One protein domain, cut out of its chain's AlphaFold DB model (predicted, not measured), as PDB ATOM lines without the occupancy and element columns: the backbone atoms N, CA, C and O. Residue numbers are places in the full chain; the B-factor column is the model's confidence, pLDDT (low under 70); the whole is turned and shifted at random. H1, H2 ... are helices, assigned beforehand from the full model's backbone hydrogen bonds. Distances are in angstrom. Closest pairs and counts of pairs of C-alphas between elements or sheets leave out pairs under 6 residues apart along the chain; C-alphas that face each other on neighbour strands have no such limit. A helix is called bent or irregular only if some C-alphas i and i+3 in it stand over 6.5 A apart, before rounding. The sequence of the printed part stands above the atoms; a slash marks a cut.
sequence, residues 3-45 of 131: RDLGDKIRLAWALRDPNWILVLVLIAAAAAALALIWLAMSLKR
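Overview. This is residues 3 to 45 of the 131 residues of an uncharacterized protein of Brevundimonas sp. Root1279 (UniProt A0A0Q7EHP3). Two helices meet near their ends as an open L, a short first arm, H1, and a second arm, H2, more than twice as many residues long, with a tight link at the corner. Beyond that corner the two arms stand free of each other, and no further part fills the angle between them. The printed part has 43 residues with two named helices, H1 then H2 along the chain, and no named strand; the class is all helix. The whole is extended, with a radius of gyration of the C-alphas of 16.9 A, and the C-alphas span 53 by 22 by 6 A.

Arrangement. H1, residues 3 to 14, is joined to H2, residues 18 to 43, by a tight link of 3 residues. The two helices are close but not clearly touching, with 1 pair of C-alphas within 8 A. Their closest C-alphas are those of Ala 14 and Trp 20, 7.2 A apart. Their lines are about perpendicular, at 82 degrees, and their centres are 27.3 A apart. Residues 3 to 14, which belong to H1, stand free, as do residues 25 to 45, of which 25 to 43 belong to H2. In H1 and H2 every O i to N i+4 pair is within hydrogen-bond range.

Along the chain. H1 begins with C-alpha 3 at (144.189, 167.270, 249.990) and ends with C-alpha 14 at (152.091, 175.516, 237.459), 17.0 A from first to last C-alpha. H2 runs from C-alpha 18 at (156.981, 178.901, 230.616) to C-alpha 43 at (188.343, 190.015, 248.070), 37.6 A from first to last C-alpha. Neither helix is bent.

Size, cuts and confidence. The two C-alphas farthest apart are those of Arg 3 and Arg 45, at 53.1 A. The printed part has no cut, and its one link between named elements is tight. The mean pLDDT of the printed part is 74.5, with 59 for H1 and 85 for H2. The model's confidence is low, under 70, at residues 3 to 18 and 43 to 45.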
ATOM      1  N   ARG A   3     143.989 165.873 250.429       54.84
ATOM      2  CA  ARG A   3     144.189 167.270 249.990       54.84
ATOM      3  C   ARG A   3     145.616 167.550 249.489       54.84
ATOM      4  O   ARG A   3     145.763 168.278 248.520       54.84
ATOM      5  N   ASP A   4     146.627 166.855 250.018       56.31
ATOM      6  CA  ASP A   4     148.032 166.979 249.579       56.31
ATOM      7  C   ASP A   4     148.292 166.567 248.124       56.31
ATOM      8  O   ASP A   4     149.200 167.083 247.476       56.31
ATOM      9  N   LEU A   5     147.519 165.617 247.590       56.91
ATOM     10  CA  LEU A   5     147.730 165.145 246.220       56.91
ATOM     11  C   LEU A   5     147.272 166.190 245.190       56.91
ATOM     12  O   LEU A   5     147.908 166.347 244.154       56.91
ATOM     13  N   GLY A   6     146.204 166.933 245.499       59.56
ATOM     14  CA  GLY A   6     145.688 168.000 244.640       59.56
ATOM     15  C   GLY A   6     146.649 169.183 244.536       59.56
ATOM     16  O   GLY A   6     146.858 169.696 243.438       59.56
ATOM     17  N   ASP A   7     147.292 169.554 245.645       61.78
ATOM     18  CA  ASP A   7     148.261 170.656 245.669       61.78
ATOM     19  C   ASP A   7     149.567 170.295 244.955       61.78
ATOM     20  O   ASP A   7     150.090 171.109 244.197       61.78
ATOM     21  N   LYS A   8     150.053 169.052 245.080       58.19
ATOM     22  CA  LYS A   8     151.233 168.581 244.330       58.19
ATOM     23  C   LYS A   8     150.992 168.538 242.820       58.19
ATOM     24  O   LYS A   8     151.883 168.887 242.049       58.19
ATOM     25  N   ILE A   9     149.790 168.151 242.389       62.16
ATOM     26  CA  ILE A   9     149.421 168.132 240.967       62.16
ATOM     27  C   ILE A   9     149.238 169.563 240.446       62.16
ATOM     28  O   ILE A   9     149.731 169.876 239.366       62.16
ATOM     29  N   ARG A  10     148.616 170.468 241.217       61.66
ATOM     30  CA  ARG A  10     148.541 171.895 240.855       61.66
ATOM     31  C   ARG A  10     149.925 172.534 240.739       61.66
ATOM     32  O   ARG A  10     150.148 173.277 239.790       61.66
ATOM     33  N   LEU A  11     150.865 172.194 241.626       59.28
ATOM     34  CA  LEU A  11     152.258 172.647 241.529       59.28
ATOM     35  C   LEU A  11     152.954 172.110 240.266       59.28
ATOM     36  O   LEU A  11     153.685 172.843 239.608       59.28
ATOM     37  N   ALA A  12     152.702 170.847 239.906       61.06
ATOM     38  CA  ALA A  12     153.267 170.229 238.706       61.06
ATOM     39  C   ALA A  12     152.735 170.858 237.404       61.06
ATOM     40  O   ALA A  12     153.479 170.980 236.435       61.06
ATOM     41  N   TRP A  13     151.472 171.299 237.386       58.56
ATOM     42  CA  TRP A  13     150.902 172.044 236.258       58.56
ATOM     43  C   TRP A  13     151.349 173.510 236.228       58.56
ATOM     44  O   TRP A  13     151.620 174.018 235.146       58.56
ATOM     45  N   ALA A  14     151.529 174.163 237.382       56.34
ATOM     46  CA  ALA A  14     152.091 175.516 237.459       56.34
ATOM     47  C   ALA A  14     153.556 175.580 236.981       56.34
ATOM     48  O   ALA A  14     153.972 176.573 236.395       56.34
ATOM     49  N   LEU A  15     154.332 174.501 237.154       56.78
ATOM     50  CA  LEU A  15     155.684 174.379 236.587       56.78
ATOM     51  C   LEU A  15     155.710 174.226 235.055       56.78
ATOM     52  O   LEU A  15     156.773 174.366 234.452       56.78
ATOM     53  N   ARG A  16     154.575 173.895 234.426       57.81
ATOM     54  CA  ARG A  16     154.472 173.689 232.973       57.81
ATOM     55  C   ARG A  16     154.282 174.997 232.204       57.81
ATOM     56  O   ARG A  16     154.470 175.017 230.990       57.81
ATOM     57  N   ASP A  17     153.948 176.076 232.906       66.38
ATOM     58  CA  ASP A  17     153.846 177.407 232.331       66.38
ATOM     59  C   ASP A  17     155.251 178.014 232.145       66.38
ATOM     60  O   ASP A  17     155.979 178.217 233.124       66.38
ATOM     61  N   PRO A  18     155.646 178.370 230.908       67.38
ATOM     62  CA  PRO A  18     156.981 178.901 230.616       67.38
ATOM     63  C   PRO A  18     157.283 180.203 231.376       67.38
ATOM     64  O   PRO A  18     158.442 180.514 231.653       67.38
ATOM     65  N   ASN A  19     156.239 180.925 231.790       78.25
ATOM     66  CA  ASN A  19     156.348 182.135 232.598       78.25
ATOM     67  C   ASN A  19     156.941 181.862 233.991       78.25
ATOM     68  O   ASN A  19     157.751 182.653 234.468       78.25
ATOM     69  N   TRP A  20     156.609 180.735 234.631       78.56
ATOM     70  CA  TRP A  20     157.155 180.385 235.951       78.56
ATOM     71  C   TRP A  20     158.623 179.970 235.878       78.56
ATOM     72  O   TRP A  20     159.411 180.325 236.754       78.56
ATOM     73  N   ILE A  21     159.012 179.285 234.801       80.69
ATOM     74  CA  ILE A  21     160.414 178.943 234.533       80.69
ATOM     75  C   ILE A  21     161.235 180.226 234.371       80.69
ATOM     76  O   ILE A  21     162.298 180.360 234.974       80.69
ATOM     77  N   LEU A  22     160.718 181.204 233.622       81.94
ATOM     78  CA  LEU A  22     161.390 182.482 233.400       81.94
ATOM     79  C   LEU A  22     161.572 183.271 234.709       81.94
ATOM     80  O   LEU A  22     162.654 183.798 234.965       81.94
ATOM     81  N   VAL A  23     160.564 183.274 235.587       85.50
ATOM     82  CA  VAL A  23     160.658 183.878 236.929       85.50
ATOM     83  C   VAL A  23     161.725 183.189 237.786       85.50
ATOM     84  O   VAL A  23     162.544 183.869 238.405       85.50
ATOM     85  N   LEU A  24     161.772 181.854 237.803       86.19
ATOM     86  CA  LEU A  24     162.779 181.107 238.566       86.19
ATOM     87  C   LEU A  24     164.205 181.373 238.061       86.19
ATOM     88  O   LEU A  24     165.119 181.541 238.869       86.19
ATOM     89  N   VAL A  25     164.390 181.473 236.741       87.62
ATOM     90  CA  VAL A  25     165.682 181.819 236.130       87.62
ATOM     91  C   VAL A  25     166.123 183.229 236.531       87.62
ATOM     92  O   VAL A  25     167.282 183.419 236.897       87.62
ATOM     93  N   LEU A  26     165.210 184.207 236.532       90.56
ATOM     94  CA  LEU A  26     165.515 185.575 236.965       90.56
ATOM     95  C   LEU A  26     165.923 185.638 238.444       90.56
ATOM     96  O   LEU A  26     166.887 186.324 238.784       90.56
ATOM     97  N   ILE A  27     165.242 184.889 239.317       92.56
ATOM     98  CA  ILE A  27     165.590 184.809 240.745       92.56
ATOM     99  C   ILE A  27     166.977 184.182 240.927       92.56
ATOM    100  O   ILE A  27     167.803 184.717 241.669       92.56
ATOM    101  N   ALA A  28     167.259 183.080 240.229       90.19
ATOM    102  CA  ALA A  28     168.560 182.418 240.289       90.19
ATOM    103  C   ALA A  28     169.693 183.333 239.790       90.19
ATOM    104  O   ALA A  28     170.741 183.426 240.431       90.19
ATOM    105  N   ALA A  29     169.466 184.063 238.693       92.50
ATOM    106  CA  ALA A  29     170.421 185.025 238.155       92.50
ATOM    107  C   ALA A  29     170.688 186.185 239.130       92.50
ATOM    108  O   ALA A  29     171.844 186.550 239.355       92.50
ATOM    109  N   ALA A  30     169.643 186.729 239.762       93.69
ATOM    110  CA  ALA A  30     169.782 187.783 240.765       93.69
ATOM    111  C   ALA A  30     170.567 187.305 242.000       93.69
ATOM    112  O   ALA A  30     171.456 188.009 242.481       93.69
ATOM    113  N   ALA A  31     170.293 186.089 242.482       92.56
ATOM    114  CA  ALA A  31     171.023 185.495 243.599       92.56
ATOM    115  C   ALA A  31     172.510 185.274 243.266       92.56
ATOM    116  O   ALA A  31     173.379 185.597 244.079       92.56
ATOM    117  N   ALA A  32     172.816 184.794 242.057       92.69
ATOM    118  CA  ALA A  32     174.191 184.634 241.588       92.69
ATOM    119  C   ALA A  32     174.926 185.983 241.495       92.69
ATOM    120  O   ALA A  32     176.062 186.098 241.955       92.69
ATOM    121  N   ALA A  33     174.269 187.024 240.976       92.62
ATOM    122  CA  ALA A  33     174.839 188.368 240.911       92.62
ATOM    123  C   ALA A  33     175.159 188.925 242.311       92.62
ATOM    124  O   ALA A  33     176.256 189.439 242.537       92.62
ATOM    125  N   LEU A  34     174.246 188.766 243.276       92.56
ATOM    126  CA  LEU A  34     174.473 189.175 244.665       92.56
ATOM    127  C   LEU A  34     175.641 188.415 245.310       92.56
ATOM    128  O   LEU A  34     176.464 189.026 245.995       92.56
ATOM    129  N   ALA A  35     175.762 187.109 245.054       89.12
ATOM    130  CA  ALA A  35     176.876 186.301 245.546       89.12
ATOM    131  C   ALA A  35     178.227 186.759 244.969       89.12
ATOM    132  O   ALA A  35     179.206 186.877 245.708       89.12
ATOM    133  N   LEU A  36     178.279 187.084 243.671       88.56
ATOM    134  CA  LEU A  36     179.485 187.608 243.023       88.56
ATOM    135  C   LEU A  36     179.886 188.983 243.573       88.56
ATOM    136  O   LEU A  36     181.066 189.216 243.836       88.56
ATOM    137  N   ILE A  37     178.920 189.874 243.810       87.38
ATOM    138  CA  ILE A  37     179.165 191.186 244.425       87.38
ATOM    139  C   ILE A  37     179.718 191.019 245.849       87.38
ATOM    140  O   ILE A  37     180.695 191.673 246.221       87.38
ATOM    141  N   TRP A  38     179.131 190.120 246.641       87.62
ATOM    142  CA  TRP A  38     179.599 189.819 247.994       87.62
ATOM    143  C   TRP A  38     181.029 189.263 248.005       87.62
ATOM    144  O   TRP A  38     181.869 189.680 248.812       87.62
ATOM    145  N   LEU A  39     181.330 188.349 247.080       84.00
ATOM    146  CA  LEU A  39     182.665 187.785 246.907       84.00
ATOM    147  C   LEU A  39     183.675 188.870 246.505       84.00
ATOM    148  O   LEU A  39     184.744 188.966 247.107       84.00
ATOM    149  N   ALA A  40     183.310 189.745 245.565       80.94
ATOM    150  CA  ALA A  40     184.142 190.867 245.137       80.94
ATOM    151  C   ALA A  40     184.430 191.857 246.281       80.94
ATOM    152  O   ALA A  40     185.558 192.337 246.416       80.94
ATOM    153  N   MET A  41     183.448 192.138 247.144       77.25
ATOM    154  CA  MET A  41     183.659 192.957 248.345       77.25
ATOM    155  C   MET A  41     184.562 192.267 249.375       77.25
ATOM    156  O   MET A  41     185.365 192.931 250.028       77.25
ATOM    157  N   SER A  42     184.473 190.942 249.504       71.12
ATOM    158  CA  SER A  42     185.301 190.165 250.436       71.12
ATOM    159  C   SER A  42     186.765 190.078 249.993       71.12
ATOM    160  O   SER A  42     187.661 190.133 250.836       71.12
ATOM    161  N   LEU A  43     187.008 190.003 248.681       66.88
ATOM    162  CA  LEU A  43     188.343 190.015 248.070       66.88
ATOM    163  C   LEU A  43     189.011 191.398 248.140       66.88
ATOM    164  O   LEU A  43     190.231 191.491 248.204       66.88
ATOM    165  N   LYS A  44     188.228 192.482 248.209       56.16
ATOM    166  CA  LYS A  44     188.714 193.855 248.438       56.16
ATOM    167  C   LYS A  44     189.042 194.151 249.908       56.16
ATOM    168  O   LYS A  44     188.904 195.293 250.342       56.16
ATOM    169  N   ARG A  45     189.494 193.175 250.702       52.69
ATOM    170  CA  ARG A  45     190.269 193.513 251.903       52.69
ATOM    171  C   ARG A  45     191.691 193.805 251.442       52.69
ATOM    172  O   ARG A  45     192.417 192.846 251.200       52.69
TER     173      ARG A  45